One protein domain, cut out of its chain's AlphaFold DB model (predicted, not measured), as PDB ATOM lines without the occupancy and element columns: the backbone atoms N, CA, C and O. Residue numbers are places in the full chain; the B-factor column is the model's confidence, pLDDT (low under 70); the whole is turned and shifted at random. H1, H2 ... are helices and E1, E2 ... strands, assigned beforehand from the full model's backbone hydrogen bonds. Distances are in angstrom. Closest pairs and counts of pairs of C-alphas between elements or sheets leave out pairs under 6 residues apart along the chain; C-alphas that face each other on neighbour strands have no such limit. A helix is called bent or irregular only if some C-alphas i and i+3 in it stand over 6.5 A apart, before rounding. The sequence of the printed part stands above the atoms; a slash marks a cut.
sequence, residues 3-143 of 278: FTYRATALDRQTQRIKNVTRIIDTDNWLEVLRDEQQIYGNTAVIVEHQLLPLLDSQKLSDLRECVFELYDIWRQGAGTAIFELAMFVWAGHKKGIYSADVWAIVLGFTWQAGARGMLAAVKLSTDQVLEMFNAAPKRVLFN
ATOM      1  N   PHE A   3      25.998  26.670 -15.419       91.75
ATOM      2  CA  PHE A   3      25.467  26.115 -16.667       91.75
ATOM      3  C   PHE A   3      26.008  24.715 -16.915       91.75
ATOM      4  O   PHE A   3      27.017  24.310 -16.345       91.75
ATOM      5  N   THR A   4      25.336  23.958 -17.779       88.00
ATOM      6  CA  THR A   4      25.814  22.644 -18.210       88.00
ATOM      7  C   THR A   4      26.182  22.698 -19.681       88.00
ATOM      8  O   THR A   4      25.315  22.893 -20.534       88.00
ATOM      9  N   TYR A   5      27.458  22.471 -19.965       83.06
ATOM     10  CA  TYR A   5      27.962  22.209 -21.300       83.06
ATOM     11  C   TYR A   5      27.836  20.718 -21.609       83.06
ATOM     12  O   TYR A   5      28.170  19.878 -20.767       83.06
ATOM     13  N   ARG A   6      27.356  20.377 -22.803       78.38
ATOM     14  CA  ARG A   6      27.315  19.012 -23.328       78.38
ATOM     15  C   ARG A   6      27.739  19.022 -24.780       78.38
ATOM     16  O   ARG A   6      27.132  19.710 -25.588       78.38
ATOM     17  N   ALA A   7      28.712  18.193 -25.115       71.38
ATOM     18  CA  ALA A   7      29.099  17.972 -26.496       71.38
ATOM     19  C   ALA A   7      29.402  16.502 -26.745       71.38
ATOM     20  O   ALA A   7      29.826  15.764 -25.856       71.38
ATOM     21  N   THR A   8      29.206  16.091 -27.987       66.31
ATOM     22  CA  THR A   8      29.690  14.813 -28.495       66.31
ATOM     23  C   THR A   8      30.966  15.097 -29.281       66.31
ATOM     24  O   THR A   8      30.917  15.788 -30.296       66.31
ATOM     25  N   ALA A   9      32.099  14.593 -28.800       63.16
ATOM     26  CA  ALA A   9      33.421  14.794 -29.385       63.16
ATOM     27  C   ALA A   9      34.002  13.467 -29.892       63.16
ATOM     28  O   ALA A   9      33.678  12.400 -29.370       63.16
ATOM     29  N   LEU A  10      34.870  13.524 -30.901       56.56
ATOM     30  CA  LEU A  10      35.662  12.380 -31.351       56.56
ATOM     31  C   LEU A  10      37.030  12.437 -30.667       56.56
ATOM     32  O   LEU A  10      37.807  13.353 -30.910       56.56
ATOM     33  N   ASP A  11      37.332  11.453 -29.831       59.62
ATOM     34  CA  ASP A  11      38.656  11.297 -29.239       59.62
ATOM     35  C   ASP A  11      39.632  10.810 -30.316       59.62
ATOM     36  O   ASP A  11      39.432   9.747 -30.901       59.62
ATOM     37  N   ARG A  12      40.681  11.585 -30.601       53.06
ATOM     38  CA  ARG A  12      41.593  11.313 -31.724       53.06
ATOM     39  C   ARG A  12      42.550  10.157 -31.480       53.06
ATOM     40  O   ARG A  12      42.910   9.467 -32.433       53.06
ATOM     41  N   GLN A  13      42.945   9.931 -30.231       62.41
ATOM     42  CA  GLN A  13      43.844   8.832 -29.878       62.41
ATOM     43  C   GLN A  13      43.130   7.489 -30.018       62.41
ATOM     44  O   GLN A  13      43.704   6.509 -30.483       62.41
ATOM     45  N   THR A  14      41.853   7.450 -29.642       70.69
ATOM     46  CA  THR A  14      41.052   6.224 -29.635       70.69
ATOM     47  C   THR A  14      40.123   6.093 -30.841       70.69
ATOM     48  O   THR A  14      39.568   5.016 -31.051       70.69
ATOM     49  N   GLN A  15      39.939   7.164 -31.622       66.50
ATOM     50  CA  GLN A  15      38.941   7.296 -32.695       66.50
ATOM     51  C   GLN A  15      37.513   6.968 -32.224       66.50
ATOM     52  O   GLN A  15      36.665   6.523 -33.001       66.50
ATOM     53  N   ARG A  16      37.231   7.159 -30.928       66.56
ATOM     54  CA  ARG A  16      35.929   6.862 -30.324       66.56
ATOM     55  C   ARG A  16      35.162   8.136 -30.037       66.56
ATOM     56  O   ARG A  16      35.708   9.123 -29.556       66.56
ATOM     57  N   ILE A  17      33.860   8.076 -30.273       63.28
ATOM     58  CA  ILE A  17      32.941   9.137 -29.877       63.28
ATOM     59  C   ILE A  17      32.804   9.124 -28.349       63.28
ATOM     60  O   ILE A  17      32.509   8.086 -27.754       63.28
ATOM     61  N   LYS A  18      32.995  10.281 -27.716       64.19
ATOM     62  CA  LYS A  18      32.796  10.516 -26.285       64.19
ATOM     63  C   LYS A  18      31.792  11.642 -26.083       64.19
ATOM     64  O   LYS A  18      31.832  12.660 -26.768       64.19
ATOM     65  N   ASN A  19      30.910  11.475 -25.105       71.62
ATOM     66  CA  ASN A  19      30.058  12.562 -24.636       71.62
ATOM     67  C   ASN A  19      30.772  13.273 -23.490       71.62
ATOM     68  O   ASN A  19      31.037  12.673 -22.451       71.62
ATOM     69  N   VAL A  20      31.077  14.549 -23.690       73.31
ATOM     70  CA  VAL A  20      31.676  15.427 -22.691       73.31
ATOM     71  C   VAL A  20      30.552  16.207 -22.028       73.31
ATOM     72  O   VAL A  20      29.710  16.796 -22.703       73.31
ATOM     73  N   THR A  21      30.515  16.197 -20.698       82.69
ATOM     74  CA  THR A  21      29.634  17.062 -19.907       82.69
ATOM     75  C   THR A  21      30.491  17.850 -18.932       82.69
ATOM     76  O   THR A  21      31.271  17.252 -18.198       82.69
ATOM     77  N   ARG A  22      30.339  19.176 -18.918       83.75
ATOM     78  CA  ARG A  22      31.047  20.075 -17.997       83.75
ATOM     79  C   ARG A  22      30.055  21.002 -17.310       83.75
ATOM     80  O   ARG A  22      29.034  21.373 -17.893       83.75
ATOM     81  N   ILE A  23      30.353  21.369 -16.069       90.19
ATOM     82  CA  ILE A  23      29.639  22.436 -15.375       90.19
ATOM     83  C   ILE A  23      30.452  23.710 -15.536       90.19
ATOM     84  O   ILE A  23      31.618  23.747 -15.165       90.19
ATOM     85  N   ILE A  24      29.824  24.739 -16.089       89.50
ATOM     86  CA  ILE A  24      30.406  26.072 -16.197       89.50
ATOM     87  C   ILE A  24      29.965  26.828 -14.952       89.50
ATOM     88  O   ILE A  24      28.802  27.229 -14.857       89.50
ATOM     89  N   ASP A  25      30.860  26.962 -13.978       94.25
ATOM     90  CA  ASP A  25      30.633  27.787 -12.796       94.25
ATOM     91  C   ASP A  25      31.182  29.190 -13.055       94.25
ATOM     92  O   ASP A  25      32.386  29.416 -12.993       94.25
ATOM     93  N   THR A  26      30.299  30.133 -13.385       94.81
ATOM     94  CA  THR A  26      30.713  31.473 -13.823       94.81
ATOM     95  C   THR A  26      31.435  32.256 -12.736       94.81
ATOM     96  O   THR A  26      32.126  33.214 -13.050       94.81
ATOM     97  N   ASP A  27      31.239  31.903 -11.464       94.75
ATOM     98  CA  ASP A  27      31.873  32.610 -10.350       94.75
ATOM     99  C   ASP A  27      33.321  32.129 -10.128       94.75
ATOM    100  O   ASP A  27      34.147  32.905  -9.664       94.75
ATOM    101  N   ASN A  28      33.643  30.900 -10.552       94.94
ATOM    102  CA  ASN A  28      34.974  30.288 -10.429       94.94
ATOM    103  C   ASN A  28      35.645  30.072 -11.798       94.94
ATOM    104  O   ASN A  28      36.606  29.316 -11.912       94.94
ATOM    105  N   TRP A  29      35.128  30.688 -12.865       94.69
ATOM    106  CA  TRP A  29      35.541  30.372 -14.235       94.69
ATOM    107  C   TRP A  29      37.040  30.597 -14.475       94.69
ATOM    108  O   TRP A  29      37.708  29.726 -15.023       94.69
ATOM    109  N   LEU A  30      37.591  31.719 -13.997       93.88
ATOM    110  CA  LEU A  30      39.024  32.013 -14.131       93.88
ATOM    111  C   LEU A  30      39.898  31.005 -13.376       93.88
ATOM    112  O   LEU A  30      40.944  30.611 -13.878       93.88
ATOM    113  N   GLU A  31      39.465  30.561 -12.195       95.50
ATOM    114  CA  GLU A  31      40.176  29.534 -11.425       95.50
ATOM    115  C   GLU A  31      40.196  28.208 -12.187       95.50
ATOM    116  O   GLU A  31      41.258  27.620 -12.355       95.50
ATOM    117  N   VAL A  32      39.063  27.806 -12.771       93.00
ATOM    118  CA  VAL A  32      38.983  26.604 -13.617       93.00
ATOM    119  C   VAL A  32      39.931  26.693 -14.816       93.00
ATOM    120  O   VAL A  32      40.616  25.718 -15.118       93.00
ATOM    121  N   LEU A  33      40.021  27.849 -15.482       92.50
ATOM    122  CA  LEU A  33      40.968  28.031 -16.590       92.50
ATOM    123  C   LEU A  33      42.429  27.871 -16.138       92.50
ATOM    124  O   LEU A  33      43.244  27.360 -16.908       92.50
ATOM    125  N   ARG A  34      42.774  28.313 -14.919       93.94
ATOM    126  CA  ARG A  34      44.128  28.173 -14.351       93.94
ATOM    127  C   ARG A  34      44.430  26.743 -13.917       93.94
ATOM    128  O   ARG A  34      45.551  26.287 -14.119       93.94
ATOM    129  N   ASP A  35      43.457  26.064 -13.322       93.12
ATOM    130  CA  ASP A  35      43.634  24.724 -12.762       93.12
ATOM    131  C   ASP A  35      43.636  23.642 -13.851       93.12
ATOM    132  O   ASP A  35      44.294  22.611 -13.714       93.12
ATOM    133  N   GLU A  36      42.937  23.880 -14.965       89.81
ATOM    134  CA  GLU A  36      42.830  22.946 -16.087       89.81
ATOM    135  C   GLU A  36      43.709  23.335 -17.290       89.81
ATOM    136  O   GLU A  36      43.284  23.256 -18.448       89.81
ATOM    137  N   GLN A  37      44.967  23.714 -17.043       87.56
ATOM    138  CA  GLN A  37      45.940  24.062 -18.096       87.56
ATOM    139  C   GLN A  37      46.121  22.970 -19.157       87.56
ATOM    140  O   GLN A  37      46.397  23.274 -20.314       87.56
ATOM    141  N   GLN A  38      45.931  21.697 -18.810       84.12
ATOM    142  CA  GLN A  38      45.985  20.594 -19.771       84.12
ATOM    143  C   GLN A  38      44.877  20.651 -20.837       84.12
ATOM    144  O   GLN A  38      45.022  20.028 -21.881       84.12
ATOM    145  N   ILE A  39      43.778  21.366 -20.570       81.12
ATOM    146  CA  ILE A  39      42.649  21.548 -21.496       81.12
ATOM    147  C   ILE A  39      42.696  22.939 -22.129       81.12
ATOM    148  O   ILE A  39      42.500  23.077 -23.332       81.12
ATOM    149  N   TYR A  40      42.966  23.974 -21.334       85.44
ATOM    150  CA  TYR A  40      42.878  25.361 -21.794       85.44
ATOM    151  C   TYR A  40      44.229  25.983 -22.168       85.44
ATOM    152  O   TYR A  40      44.269  27.117 -22.655       85.44
ATOM    153  N   GLY A  41      45.343  25.281 -21.960       88.12
ATOM    154  CA  GLY A  41      46.688  25.804 -22.191       88.12
ATOM    155  C   GLY A  41      46.907  27.132 -21.462       88.12
ATOM    156  O   GLY A  41      46.608  27.268 -20.278       88.12
ATOM    157  N   ASN A  42      47.360  28.145 -22.202       90.19
ATOM    158  CA  ASN A  42      47.605  29.490 -21.672       90.19
ATOM    159  C   ASN A  42      46.359  30.398 -21.663       90.19
ATOM    160  O   ASN A  42      46.492  31.602 -21.451       90.19
ATOM    161  N   THR A  43      45.152  29.864 -21.894       91.12
ATOM    162  CA  THR A  43      43.926  30.680 -22.007       91.12
ATOM    163  C   THR A  43      43.685  31.554 -20.779       91.12
ATOM    164  O   THR A  43      43.313  32.709 -20.953       91.12
ATOM    165  N   ALA A  44      43.936  31.059 -19.560       93.31
ATOM    166  CA  ALA A  44      43.767  31.855 -18.340       93.31
ATOM    167  C   ALA A  44      44.584  33.157 -18.382       93.31
ATOM    168  O   ALA A  44      44.049  34.238 -18.155       93.31
ATOM    169  N   VAL A  45      45.861  33.051 -18.765       93.25
ATOM    170  CA  VAL A  45      46.786  34.188 -18.873       93.25
ATOM    171  C   VAL A  45      46.298  35.179 -19.931       93.25
ATOM    172  O   VAL A  45      46.281  36.383 -19.691       93.25
ATOM    173  N   ILE A  46      45.869  34.687 -21.098       93.50
ATOM    174  CA  ILE A  46      45.369  35.555 -22.173       93.50
ATOM    175  C   ILE A  46      44.095  36.280 -21.722       93.50
ATOM    176  O   ILE A  46      43.987  37.494 -21.886       93.50
ATOM    177  N   VAL A  47      43.152  35.565 -21.101       94.56
ATOM    178  CA  VAL A  47      41.905  36.153 -20.599       94.56
ATOM    179  C   VAL A  47      42.195  37.240 -19.564       94.56
ATOM    180  O   VAL A  47      41.642  38.331 -19.661       94.56
ATOM    181  N   GLU A  48      43.083  36.986 -18.611       95.00
ATOM    182  CA  GLU A  48      43.392  37.934 -17.535       95.00
ATOM    183  C   GLU A  48      44.106  39.191 -18.011       95.00
ATOM    184  O   GLU A  48      43.785  40.290 -17.563       95.00
ATOM    185  N   HIS A  49      45.080  39.036 -18.905       94.81
ATOM    186  CA  HIS A  49      45.923  40.147 -19.326       94.81
ATOM    187  C   HIS A  49      45.369  40.916 -20.525       94.81
ATOM    188  O   HIS A  49      45.734  42.076 -20.702       94.81
ATOM    189  N   GLN A  50      44.522  40.290 -21.346       94.31
ATOM    190  CA  GLN A  50      44.021  40.891 -22.584       94.31
ATOM    191  C   GLN A  50      42.509  41.095 -22.536       94.31
ATOM    192  O   GLN A  50      42.041  42.216 -22.711       94.31
ATOM    193  N   LEU A  51      41.733  40.048 -22.241       95.44
ATOM    194  CA  LEU A  51      40.276  40.113 -22.370       95.44
ATOM    195  C   LEU A  51      39.586  40.863 -21.221       95.44
ATOM    196  O   LEU A  51      38.764  41.737 -21.482       95.44
ATOM    197  N   LEU A  52      39.893  40.542 -19.959       95.50
ATOM    198  CA  LEU A  52      39.245  41.172 -18.797       95.50
ATOM    199  C   LEU A  52      39.406  42.702 -18.794       95.50
ATOM    200  O   LEU A  52      38.391  43.383 -18.654       95.50
ATOM    201  N   PRO A  53      40.603  43.278 -19.048       95.88
ATOM    202  CA  PRO A  53      40.745  44.729 -19.139       95.88
ATOM    203  C   PRO A  53      39.859  45.362 -20.220       95.88
ATOM    204  O   PRO A  53      39.400  46.495 -20.061       95.88
ATOM    205  N   LEU A  54      39.600  44.654 -21.324       95.88
ATOM    206  CA  LEU A  54      38.733  45.127 -22.406       95.88
ATOM    207  C   LEU A  54      37.246  45.017 -22.052       95.88
ATOM    208  O   LEU A  54      36.485  45.939 -22.348       95.88
ATOM    209  N   LEU A  55      36.846  43.943 -21.367       94.62
ATOM    210  CA  LEU A  55      35.497  43.802 -20.809       94.62
ATOM    211  C   LEU A  55      35.196  44.913 -19.791       94.62
ATOM    212  O   LEU A  55      34.113  45.497 -19.829       94.62
ATOM    213  N   ASP A  56      36.166  45.243 -18.934       91.81
ATOM    214  CA  ASP A  56      36.023  46.255 -17.882       91.81
ATOM    215  C   ASP A  56      36.071  47.687 -18.438       91.81
ATOM    216  O   ASP A  56      35.291  48.548 -18.026       91.81
ATOM    217  N   SER A  57      36.967  47.955 -19.395       89.88
ATOM    218  CA  SER A  57      37.102  49.283 -20.018       89.88
ATOM    219  C   SER A  57      36.026  49.592 -21.061       89.88
ATOM    220  O   SER A  57      35.898  50.748 -21.464       89.88
ATOM    221  N   GLN A  58      35.261  48.585 -21.497       84.56
ATOM    222  CA  GLN A  58      34.192  48.689 -22.497       84.56
ATOM    223  C   GLN A  58      34.638  49.322 -23.827       84.56
ATOM    224  O   GLN A  58      33.846  49.940 -24.540       84.56
ATOM    225  N   LYS A  59      35.910  49.149 -24.195       88.94
ATOM    226  CA  LYS A  59      36.421  49.530 -25.516       88.94
ATOM    227  C   LYS A  59      35.930  48.527 -26.556       88.94
ATOM    228  O   LYS A  59      36.591  47.534 -26.836       88.94
ATOM    229  N   LEU A  60      34.742  48.780 -27.103       89.38
ATOM    230  CA  LEU A  60      34.017  47.820 -27.943       89.38
ATOM    231  C   LEU A  60      34.802  47.367 -29.187       89.38
ATOM    232  O   LEU A  60      34.697  46.202 -29.553       89.38
ATOM    233  N   SER A  61      35.603  48.249 -29.803       88.62
ATOM    234  CA  SER A  61      36.459  47.893 -30.953       88.62
ATOM    235  C   SER A  61      37.492  46.839 -30.586       88.62
ATOM    236  O   SER A  61      37.454  45.723 -31.096       88.62
ATOM    237  N   ASP A  62      38.354  47.192 -29.635       91.75
ATOM    238  CA  ASP A  62      39.442  46.355 -29.146       91.75
ATOM    239  C   ASP A  62      38.895  45.032 -28.587       91.75
ATOM    240  O   ASP A  62      39.459  43.965 -28.819       91.75
ATOM    241  N   LEU A  63      37.754  45.081 -27.885       93.06
ATOM    242  CA  LEU A  63      37.080  43.886 -27.380       93.06
ATOM    243  C   LEU A  63      36.648  42.962 -28.521       93.06
ATOM    244  O   LEU A  63      36.835  41.751 -28.429       93.06
ATOM    245  N   ARG A  64      36.055  43.512 -29.581       90.12
ATOM    246  CA  ARG A  64      35.583  42.729 -30.724       90.12
ATOM    247  C   ARG A  64      36.740  42.016 -31.420       90.12
ATOM    248  O   ARG A  64      36.629  40.828 -31.707       90.12
ATOM    249  N   GLU A  65      37.842  42.727 -31.644       89.81
ATOM    250  CA  GLU A  65      39.073  42.168 -32.215       89.81
ATOM    251  C   GLU A  65      39.651  41.070 -31.316       89.81
ATOM    252  O   GLU A  65      39.882  39.952 -31.775       89.81
ATOM    253  N   CYS A  66      39.769  41.333 -30.012       92.94
ATOM    254  CA  CYS A  66      40.277  40.360 -29.048       92.94
ATOM    255  C   CYS A  66      39.417  39.085 -28.987       92.94
ATOM    256  O   CYS A  66      39.951  37.978 -28.991       92.94
ATOM    257  N   VAL A  67      38.082  39.204 -28.965       91.31
ATOM    258  CA  VAL A  67      37.184  38.034 -28.946       91.31
ATOM    259  C   VAL A  67      37.281  37.236 -30.248       91.31
ATOM    260  O   VAL A  67      37.263  36.004 -30.197       91.31
ATOM    261  N   PHE A  68      37.422  37.902 -31.397       87.94
ATOM    262  CA  PHE A  68      37.638  37.231 -32.679       87.94
ATOM    263  C   PHE A  68      38.944  36.425 -32.690       87.94
ATOM    264  O   PHE A  68      38.931  35.235 -33.010       87.94
ATOM    265  N   GLU A  69      40.056  37.035 -32.274       88.56
ATOM    266  CA  GLU A  69      41.356  36.360 -32.185       88.56
ATOM    267  C   GLU A  69      41.318  35.177 -31.210       88.56
ATOM    268  O   GLU A  69      41.789  34.080 -31.520       88.56
ATOM    269  N   LEU A  70      40.700  35.369 -30.042       89.12
ATOM    270  CA  LEU A  70      40.515  34.313 -29.051       89.12
ATOM    271  C   LEU A  70      39.682  33.158 -29.592       89.12
ATOM    272  O   LEU A  70      40.033  32.003 -29.361       89.12
ATOM    273  N   TYR A  71      38.610  33.437 -30.333       84.88
ATOM    274  CA  TYR A  71      37.829  32.395 -30.992       84.88
ATOM    275  C   TYR A  71      38.689  31.577 -31.968       84.88
ATOM    276  O   TYR A  71      38.635  30.343 -31.951       84.88
ATOM    277  N   ASP A  72      39.536  32.236 -32.758       82.06
ATOM    278  CA  ASP A  72      40.436  31.574 -33.708       82.06
ATOM    279  C   ASP A  72      41.552  30.750 -33.047       82.06
ATOM    280  O   ASP A  72      42.008  29.747 -33.616       82.06
ATOM    281  N   ILE A  73      41.954  31.117 -31.829       83.19
ATOM    282  CA  ILE A  73      42.835  30.311 -30.976       83.19
ATOM    283  C   ILE A  73      42.054  29.122 -30.399       83.19
ATOM    284  O   ILE A  73      42.460  27.965 -30.530       83.19
ATOM    285  N   TRP A  74      40.898  29.380 -29.790       83.12
ATOM    286  CA  TRP A  74      40.110  28.377 -29.077       83.12
ATOM    287  C   TRP A  74      39.541  27.299 -29.985       83.12
ATOM    288  O   TRP A  74      39.511  26.133 -29.586       83.12
ATOM    289  N   ARG A  75      39.180  27.622 -31.230       74.00
ATOM    290  CA  ARG A  75      38.728  26.618 -32.206       74.00
ATOM    291  C   ARG A  75      39.776  25.528 -32.488       74.00
ATOM    292  O   ARG A  75      39.422  24.498 -33.051       74.00
ATOM    293  N   GLN A  76      41.046  25.739 -32.130       68.06
ATOM    294  CA  GLN A  76      42.146  24.804 -32.394       68.06
ATOM    295  C   GLN A  76      42.504  23.907 -31.198       68.06
ATOM    296  O   GLN A  76      43.302  22.995 -31.366       68.06
ATOM    297  N   GLY A  77      41.927  24.121 -30.010       64.50
ATOM    298  CA  GLY A  77      42.279  23.296 -28.841       64.50
ATOM    299  C   GLY A  77      41.422  23.469 -27.587       64.50
ATOM    300  O   GLY A  77      41.423  22.604 -26.723       64.50
ATOM    301  N   ALA A  78      40.642  24.547 -27.485       71.56
ATOM    302  CA  ALA A  78      39.797  24.843 -26.330       71.56
ATOM    303  C   ALA A  78      38.401  25.296 -26.779       71.56
ATOM    304  O   ALA A  78      37.882  26.310 -26.325       71.56
ATOM    305  N   GLY A  79      37.773  24.548 -27.695       69.19
ATOM    306  CA  GLY A  79      36.517  24.956 -28.339       69.19
ATOM    307  C   GLY A  79      35.342  25.193 -27.376       69.19
ATOM    308  O   GLY A  79      34.344  25.788 -27.771       69.19
ATOM    309  N   THR A  80      35.444  24.758 -26.113       78.12
ATOM    310  CA  THR A  80      34.452  25.060 -25.069       78.12
ATOM    311  C   THR A  80      34.602  26.467 -24.485       78.12
ATOM    312  O   THR A  80      33.611  27.031 -24.022       78.12
ATOM    313  N   ALA A  81      35.797  27.063 -24.554       86.12
ATOM    314  CA  ALA A  81      36.143  28.317 -23.888       86.12
ATOM    315  C   ALA A  81      35.298  29.506 -24.362       86.12
ATOM    316  O   ALA A  81      34.900  30.322 -23.539       86.12
ATOM    317  N   ILE A  82      34.937  29.570 -25.650       87.88
ATOM    318  CA  ILE A  82      34.056  30.628 -26.173       87.88
ATOM    319  C   ILE A  82      32.648  30.563 -25.565       87.88
ATOM    320  O   ILE A  82      32.077  31.580 -25.178       87.88
ATOM    321  N   PHE A  83      32.102  29.356 -25.394       87.88
ATOM    322  CA  PHE A  83      30.796  29.169 -24.764       87.88
ATOM    323  C   PHE A  83      30.850  29.472 -23.266       87.88
ATOM    324  O   PHE A  83      29.901  30.017 -22.705       87.88
ATOM    325  N   GLU A  84      31.960  29.138 -22.610       90.81
ATOM    326  CA  GLU A  84      32.180  29.460 -21.203       90.81
ATOM    327  C   GLU A  84      32.349  30.960 -20.973       90.81
ATOM    328  O   GLU A  84      31.714  31.497 -20.063       90.81
ATOM    329  N   LEU A  85      33.098  31.641 -21.847       93.75
ATOM    330  CA  LEU A  85      33.198  33.095 -21.871       93.75
ATOM    331  C   LEU A  85      31.807  33.722 -21.984       93.75
ATOM    332  O   LEU A  85      31.471  34.604 -21.197       93.75
ATOM    333  N   ALA A  86      30.971  33.254 -22.912       94.31
ATOM    334  CA  ALA A  86      29.615  33.775 -23.045       94.31
ATOM    335  C   ALA A  86      28.803  33.618 -21.762       94.31
ATOM    336  O   ALA A  86      28.114  34.547 -21.351       94.31
ATOM    337  N   MET A  87      28.900  32.472 -21.087       95.06
ATOM    338  CA  MET A  87      28.197  32.268 -19.821       95.06
ATOM    339  C   MET A  87      28.749  33.158 -18.701       95.06
ATOM    340  O   MET A  87      27.965  33.685 -17.908       95.06
ATOM    341  N   PHE A  88      30.067  33.357 -18.648       96.19
ATOM    342  CA  PHE A  88      30.722  34.277 -17.719       96.19
ATOM    343  C   PHE A  88      30.252  35.722 -17.930       96.19
ATOM    344  O   PHE A  88      29.768  36.360 -16.991       96.19
ATOM    345  N   VAL A  89      30.299  36.215 -19.170       96.94
ATOM    346  CA  VAL A  89      29.885  37.582 -19.520       96.94
ATOM    347  C   VAL A  89      28.382  37.768 -19.329       96.94
ATOM    348  O   VAL A  89      27.963  38.782 -18.777       96.94
ATOM    349  N   TRP A  90      27.561  36.772 -19.671       97.38
ATOM    350  CA  TRP A  90      26.127  36.798 -19.383       97.38
ATOM    351  C   TRP A  90      25.845  36.926 -17.881       97.38
ATOM    352  O   TRP A  90      25.018  37.738 -17.463       97.38
ATOM    353  N   ALA A  91      26.557  36.168 -17.042       97.25
ATOM    354  CA  ALA A  91      26.419  36.272 -15.594       97.25
ATOM    355  C   ALA A  91      26.835  37.645 -15.061       97.25
ATOM    356  O   ALA A  91      26.144  38.194 -14.201       97.25
ATOM    357  N   GLY A  92      27.932  38.206 -15.574       97.19
ATOM    358  CA  GLY A  92      28.366  39.558 -15.233       97.19
ATOM    359  C   GLY A  92      27.352  40.617 -15.671       97.19
ATOM    360  O   GLY A  92      27.001  41.487 -14.877       97.19
ATOM    361  N   HIS A  93      26.790  40.496 -16.875       97.56
ATOM    362  CA  HIS A  93      25.733  41.377 -17.372       97.56
ATOM    363  C   HIS A  93      24.484  41.336 -16.477       97.56
ATOM    364  O   HIS A  93      23.992  42.376 -16.045       97.56
ATOM    365  N   LYS A  94      24.023  40.139 -16.090       97.69
ATOM    366  CA  LYS A  94      22.895  39.971 -15.155       97.69
ATOM    367  C   LYS A  94      23.141  40.592 -13.776       97.69
ATOM    368  O   LYS A  94      22.176  40.935 -13.097       97.69
ATOM    369  N   LYS A  95      24.405  40.731 -13.365       97.06
ATOM    370  CA  LYS A  95      24.826  41.411 -12.128       97.06
ATOM    371  C   LYS A  95      25.076  42.916 -12.316       97.06
ATOM    372  O   LYS A  95      25.414  43.584 -11.346       97.06
ATOM    373  N   GLY A  96      24.929  43.450 -13.531       96.44
ATOM    374  CA  GLY A  96      25.201  44.853 -13.855       96.44
ATOM    375  C   GLY A  96      26.686  45.205 -13.982       96.44
ATOM    376  O   GLY A  96      27.025  46.381 -13.956       96.44
ATOM    377  N   ILE A  97      27.567  44.205 -14.099       96.06
ATOM    378  CA  ILE A  97      29.022  44.397 -14.226       96.06
ATOM    379  C   ILE A  97      29.386  44.760 -15.670       96.06
ATOM    380  O   ILE A  97      30.143  45.696 -15.903       96.06
ATOM    381  N   TYR A  98      28.815  44.041 -16.641       96.81
ATOM    382  CA  TYR A  98      29.079  44.250 -18.066       96.81
ATOM    383  C   TYR A  98      27.886  44.900 -18.763       96.81
ATOM    384  O   TYR A  98      26.727  44.545 -18.514       96.81
ATOM    385  N   SER A  99      28.167  45.845 -19.659       97.44
ATOM    386  CA  SER A  99      27.133  46.527 -20.434       97.44
ATOM    387  C   SER A  99      26.453  45.592 -21.437       97.44
ATOM    388  O   SER A  99      26.939  44.507 -21.764       97.44
ATOM    389  N   ALA A 100      25.292  46.026 -21.923       97.50
ATOM    390  CA  ALA A 100      24.529  45.307 -22.936       97.50
ATOM    391  C   ALA A 100      25.313  45.169 -24.261       97.50
ATOM    392  O   ALA A 100      25.211  44.142 -24.929       97.50
ATOM    393  N   ASP A 101      26.147  46.157 -24.600       95.94
ATOM    394  CA  ASP A 101      26.989  46.141 -25.803       95.94
ATOM    395  C   ASP A 101      28.114  45.103 -25.703       95.94
ATOM    396  O   ASP A 101      28.333  44.334 -26.639       95.94
ATOM    397  N   VAL A 102      28.779  45.014 -24.543       96.25
ATOM    398  CA  VAL A 102      29.776  43.964 -24.262       96.25
ATOM    399  C   VAL A 102      29.145  42.578 -24.398       96.25
ATOM    400  O   VAL A 102      29.709  41.691 -25.040       96.25
ATOM    401  N   TRP A 103      27.946  42.398 -23.838       97.12
ATOM    402  CA  TRP A 103      27.202  41.151 -23.982       97.12
ATOM    403  C   TRP A 103      26.860  40.844 -25.447       97.12
ATOM    404  O   TRP A 103      27.081  39.718 -25.892       97.12
ATOM    405  N   ALA A 104      26.375  41.825 -26.211       95.06
ATOM    406  CA  ALA A 104      26.034  41.644 -27.619       95.06
ATOM    407  C   ALA A 104      27.228  41.164 -28.456       95.06
ATOM    408  O   ALA A 104      27.069  40.245 -29.258       95.06
ATOM    409  N   ILE A 105      28.422  41.722 -28.229       93.06
ATOM    410  CA  ILE A 105      29.656  41.290 -28.905       93.06
ATOM    411  C   ILE A 105      29.937  39.814 -28.620       93.06
ATOM    412  O   ILE A 105      30.084  39.009 -29.541       93.06
ATOM    413  N   VAL A 106      29.969  39.437 -27.342       94.19
ATOM    414  CA  VAL A 106      30.308  38.067 -26.943       94.19
ATOM    415  C   VAL A 106      29.244  37.075 -27.415       94.19
ATOM    416  O   VAL A 106      29.590  35.997 -27.903       94.19
ATOM    417  N   LEU A 107      27.958  37.434 -27.340       93.69
ATOM    418  CA  LEU A 107      26.858  36.621 -27.857       93.69
ATOM    419  C   LEU A 107      26.982  36.393 -29.367       93.69
ATOM    420  O   LEU A 107      26.836  35.256 -29.808       93.69
ATOM    421  N   GLY A 108      27.262  37.443 -30.146       90.38
ATOM    422  CA  GLY A 108      27.386  37.354 -31.603       90.38
ATOM    423  C   GLY A 108      28.474  36.372 -32.033       90.38
ATOM    424  O   GLY A 108      28.193  35.434 -32.782       90.38
ATOM    425  N   PHE A 109      29.684  36.515 -31.480       87.75
ATOM    426  CA  PHE A 109      30.781  35.579 -31.747       87.75
ATOM    427  C   PHE A 109      30.461  34.163 -31.284       87.75
ATOM    428  O   PHE A 109      30.722  33.204 -32.003       87.75
ATOM    429  N   THR A 110      29.857  34.011 -30.106       88.00
ATOM    430  CA  THR A 110      29.549  32.686 -29.552       88.00
ATOM    431  C   THR A 110      28.448  31.972 -30.330       88.00
ATOM    432  O   THR A 110      28.481  30.750 -30.459       88.00
ATOM    433  N   TRP A 111      27.469  32.704 -30.867       86.75
ATOM    434  CA  TRP A 111      26.429  32.113 -31.706       86.75
ATOM    435  C   TRP A 111      27.019  31.508 -32.980       86.75
ATOM    436  O   TRP A 111      26.692  30.372 -33.318       86.75
ATOM    437  N   GLN A 112      27.933  32.247 -33.614       77.44
ATOM    438  CA  GLN A 112      28.684  31.817 -34.797       77.44
ATOM    439  C   GLN A 112      29.831  30.845 -34.471       77.44
ATOM    440  O   GLN A 112      30.444  30.272 -35.375       77.44
ATOM    441  N   ALA A 113      30.133  30.628 -33.190       72.06
ATOM    442  CA  ALA A 113      31.206  29.742 -32.784       72.06
ATOM    443  C   ALA A 113      30.808  28.266 -32.946       72.06
ATOM    444  O   ALA A 113      29.917  27.744 -32.270       72.06
ATOM    445  N   GLY A 114      31.553  27.561 -33.800       55.09
ATOM    446  CA  GLY A 114      31.539  26.103 -33.919       55.09
ATOM    447  C   GLY A 114      30.574  25.520 -34.958       55.09
ATOM    448  O   GLY A 114      29.573  26.107 -35.342       55.09
ATOM    449  N   ALA A 115      30.848  24.276 -35.365       46.62
ATOM    450  CA  ALA A 115      30.127  23.551 -36.422       46.62
ATOM    451  C   ALA A 115      28.639  23.233 -36.125       46.62
ATOM    452  O   ALA A 115      27.973  22.613 -36.953       46.62
ATOM    453  N   ARG A 116      28.124  23.561 -34.927       49.22
ATOM    454  CA  ARG A 116      26.745  23.247 -34.491       49.22
ATOM    455  C   ARG A 116      26.041  24.360 -33.687       49.22
ATOM    456  O   ARG A 116      24.925  24.131 -33.224       49.22
ATOM    457  N   GLY A 117      26.647  25.543 -33.549       58.94
ATOM    458  CA  GLY A 117      26.092  26.690 -32.815       58.94
ATOM    459  C   GLY A 117      25.996  26.512 -31.288       58.94
ATOM    460  O   GLY A 117      25.963  25.399 -30.758       58.94
ATOM    461  N   MET A 118      25.909  27.632 -30.562       68.06
ATOM    462  CA  MET A 118      25.873  27.711 -29.087       68.06
ATOM    463  C   MET A 118      24.873  26.757 -28.410       68.06
ATOM    464  O   MET A 118      25.174  26.152 -27.378       68.06
ATOM    465  N   LEU A 119      23.687  26.580 -28.998       63.97
ATOM    466  CA  LEU A 119      22.611  25.754 -28.431       63.97
ATOM    467  C   LEU A 119      22.873  24.250 -28.507       63.97
ATOM    468  O   LEU A 119      22.266  23.488 -27.755       63.97
ATOM    469  N   ALA A 120      23.767  23.810 -29.391       62.66
ATOM    470  CA  ALA A 120      24.187  22.416 -29.418       62.66
ATOM    471  C   ALA A 120      25.166  22.085 -28.285       62.66
ATOM    472  O   ALA A 120      25.354  20.909 -27.983       62.66
ATOM    473  N   ALA A 121      25.783  23.106 -27.682       68.31
ATOM    474  CA  ALA A 121      26.895  22.955 -26.757       68.31
ATOM    475  C   ALA A 121      26.509  23.298 -25.308       68.31
ATOM    476  O   ALA A 121      26.981  22.655 -24.374       68.31
ATOM    477  N   VAL A 122      25.612  24.266 -25.092       78.81
ATOM    478  CA  VAL A 122      25.158  24.680 -23.753       78.81
ATOM    479  C   VAL A 122      23.675  24.375 -23.576       78.81
ATOM    480  O   VAL A 122      22.841  24.759 -24.394       78.81
ATOM    481  N   LYS A 123      23.318  23.708 -22.472       84.81
ATOM    482  CA  LYS A 123      21.921  23.406 -22.141       84.81
ATOM    483  C   LYS A 123      21.195  24.675 -21.679       84.81
ATOM    484  O   LYS A 123      21.148  24.965 -20.484       84.81
ATOM    485  N   LEU A 124      20.601  25.390 -22.630       88.12
ATOM    486  CA  LEU A 124      19.766  26.569 -22.401       88.12
ATOM    487  C   LEU A 124      18.316  26.278 -22.798       88.12
ATOM    488  O   LEU A 124      18.048  25.626 -23.807       88.12
ATOM    489  N   SER A 125      17.370  26.761 -21.998       90.50
ATOM    490  CA  SER A 125      15.955  26.776 -22.379       90.50
ATOM    491  C   SER A 125      15.686  27.863 -23.420       90.50
ATOM    492  O   SER A 125      16.396  28.865 -23.486       90.50
ATOM    493  N   THR A 126      14.611  27.710 -24.198       90.44
ATOM    494  CA  THR A 126      14.158  28.741 -25.144       90.44
ATOM    495  C   THR A 126      13.992  30.109 -24.480       90.44
ATOM    496  O   THR A 126      14.374  31.110 -25.076       90.44
ATOM    497  N   ASP A 127      13.464  30.159 -23.253       93.88
ATOM    498  CA  ASP A 127      13.304  31.404 -22.491       93.88
ATOM    499  C   ASP A 127      14.635  32.097 -22.214       93.88
ATOM    500  O   ASP A 127      14.761  33.289 -22.468       93.88
ATOM    501  N   GLN A 128      15.637  31.346 -21.758       94.38
ATOM    502  CA  GLN A 128      16.961  31.902 -21.468       94.38
ATOM    503  C   GLN A 128      17.625  32.461 -22.726       94.38
ATOM    504  O   GLN A 128      18.243  33.516 -22.678       94.38
ATOM    505  N   VAL A 129      17.476  31.778 -23.862       93.69
ATOM    506  CA  VAL A 129      18.041  32.240 -25.137       93.69
ATOM    507  C   VAL A 129      17.336  33.510 -25.606       93.69
ATOM    508  O   VAL A 129      17.988  34.452 -26.045       93.69
ATOM    509  N   LEU A 130      16.010  33.576 -25.476       95.62
ATOM    510  CA  LEU A 130      15.265  34.797 -25.780       95.62
ATOM    511  C   LEU A 130      15.662  35.952 -24.863       95.62
ATOM    512  O   LEU A 130      15.847  37.062 -25.343       95.62
ATOM    513  N   GLU A 131      15.818  35.697 -23.565       97.19
ATOM    514  CA  GLU A 131      16.300  36.688 -22.602       97.19
ATOM    515  C   GLU A 131      17.682  37.224 -23.000       97.19
ATOM    516  O   GLU A 131      17.882  38.434 -23.059       97.19
ATOM    517  N   MET A 132      18.597  36.321 -23.352       96.69
ATOM    518  CA  MET A 132      19.936  36.622 -23.853       96.69
ATOM    519  C   MET A 132      19.911  37.531 -25.090       96.69
ATOM    520  O   MET A 132      20.566  38.570 -25.089       96.69
ATOM    521  N   PHE A 133      19.139  37.190 -26.125       96.06
ATOM    522  CA  PHE A 133      19.031  38.029 -27.327       96.06
ATOM    523  C   PHE A 133      18.335  39.365 -27.058       96.06
ATOM    524  O   PHE A 133      18.757  40.386 -27.585       96.06
ATOM    525  N   ASN A 134      17.293  39.385 -26.226       96.50
ATOM    526  CA  ASN A 134      16.565  40.615 -25.907       96.50
ATOM    527  C   ASN A 134      17.393  41.590 -25.055       96.50
ATOM    528  O   ASN A 134      17.129  42.789 -25.078       96.50
ATOM    529  N   ALA A 135      18.375  41.086 -24.306       97.31
ATOM    530  CA  ALA A 135      19.321  41.900 -23.550       97.31
ATOM    531  C   ALA A 135      20.454  42.482 -24.418       97.31
ATOM    532  O   ALA A 135      21.165  43.374 -23.962       97.31
ATOM    533  N   ALA A 136      20.639  41.991 -25.647       96.75
ATOM    534  CA  ALA A 136      21.673  42.444 -26.570       96.75
ATOM    535  C   ALA A 136      21.131  43.537 -27.517       96.75
ATOM    536  O   ALA A 136      20.132  43.314 -28.209       96.75
ATOM    537  N   PRO A 137      21.778  44.712 -27.622       95.00
ATOM    538  CA  PRO A 137      21.359  45.742 -28.564       95.00
ATOM    539  C   PRO A 137      21.535  45.264 -30.008       95.00
ATOM    540  O   PRO A 137      22.650  44.976 -30.443       95.00
ATOM    541  N   LYS A 138      20.433  45.208 -30.772       92.19
ATOM    542  CA  LYS A 138      20.420  44.686 -32.153       92.19
ATOM    543  C   LYS A 138      21.487  45.324 -33.043       92.19
ATOM    544  O   LYS A 138      22.182  44.609 -33.750       92.19
ATOM    545  N   ARG A 139      21.646  46.650 -32.979       90.06
ATOM    546  CA  ARG A 139      22.629  47.383 -33.794       90.06
ATOM    547  C   ARG A 139      24.065  46.913 -33.544       90.06
ATOM    548  O   ARG A 139      24.831  46.809 -34.492       90.06
ATOM    549  N   VAL A 140      24.420  46.600 -32.297       90.69
ATOM    550  CA  VAL A 140      25.741  46.040 -31.976       90.69
ATOM    551  C   VAL A 140      25.807  44.587 -32.426       90.69
ATOM    552  O   VAL A 140      26.720  44.215 -33.154       90.69
ATOM    553  N   LEU A 141      24.802  43.787 -32.058       90.44
ATOM    554  CA  LEU A 141      24.758  42.351 -32.319       90.44
ATOM    555  C   LEU A 141      24.841  42.002 -33.820       90.44
ATOM    556  O   LEU A 141      25.530  41.057 -34.191       90.44
ATOM    557  N   PHE A 142      24.182  42.776 -34.685       88.06
ATOM    558  CA  PHE A 142      24.160  42.539 -36.134       88.06
ATOM    559  C   PHE A 142      25.516  42.855 -36.784       88.06
ATOM    560  O   PHE A 142      25.839  42.303 -37.828       88.06
ATOM    561  N   ASN A 143      26.326  43.712 -36.159       83.56
ATOM    562  CA  ASN A 143      27.586  44.208 -36.718       83.56
ATOM    563  C   ASN A 143      28.830  43.613 -36.024       83.56
ATOM    564  O   ASN A 143      29.951  44.081 -36.236       83.56
TER     565      ASN A 143
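This is residues 3 to 143 of the 278 residues of an uncharacterized protein of Pusillimonas sp. YR330 (UniProt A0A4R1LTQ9). What does the model look like? It is a helical body with a two-stranded arm: H4, H5 and H6 make an up-and-down bundle, each running against the one before, H3 packs beside H4, and the hairpin of E1 and E2 reaches away from the body to its tip near Thr 14. H9 packs on H6, and H1 packs on residues 43 to 45 of H3. What is it made of? The printed part has 141 residues, with the antiparallel strands E1 and E2, then nine named helices; the class is mostly helix. It is compact, with a radius of gyration of the C-alphas of 14.7 A and spans of 45 by 34 by 26 A.

How do the first strands pair? E1, residues 3 to 11, and E2, residues 16 to 25, are an antiparallel hairpin at 157 degrees, with N 5 and O 22, and N 9 and O 18, each 2.8 A apart, within hydrogen-bond range. E1 bends by 54 degrees at residue 8. What follows? H1, residues 29 to 35, touches H3, residues 43 to 57, at a shallow tilt of 24 degrees, opposite ways; their closest C-alphas, Leu 33 and Ala 44, are 5.1 A apart. H2, residues 37 to 40, is close to H3 but not clearly touching, the closest C-alphas, Gln 37 and Thr 43, being 7.9 A apart. What does the hub touch? H6, residues 100 to 112, touches H5, residues 81 to 94, opposite ways at 26 degrees, a shallow tilt, closest at the C-alphas of Ala 86 and Val 106, 5.8 A. It also touches H4, residues 60 to 74, and H9, residues 138 to 142, only just touches H8, residues 126 to 134, with 3 pairs of C-alphas within 8 A, and only just touches H7, residues 118 to 121, only at the corner, also with 3 pairs. Are the helix backbones complete? Every O i to N i+4 pair is within hydrogen-bond range in H1, H4, H5, H6, H8 and H9, but 8 of 11 in H3; H2 and H7 are too short for such a pair.

Where are the anchors? C-alpha 3 of E1 is at (25.467, 26.115, -16.667), and C-alpha 142 of H9 is at (24.160, 42.539, -36.134). Which elements are long? E1 spans 23.5 A, E2 27.8 A, H3 19.9 A, H4 20.4 A, H5 19.7 A and H6 18.4 A. H3 is only just irregular, with C-alphas 49 and 52 6.8 A apart.

How far does it reach? The C-alphas farthest apart, Thr 14 and Arg 139, are 45.3 A apart. Is it continuous and confident? The printed part has no cut and no long link; pLDDT is under 70 at 21 residues, among them 8 to 13 and 114 to 121.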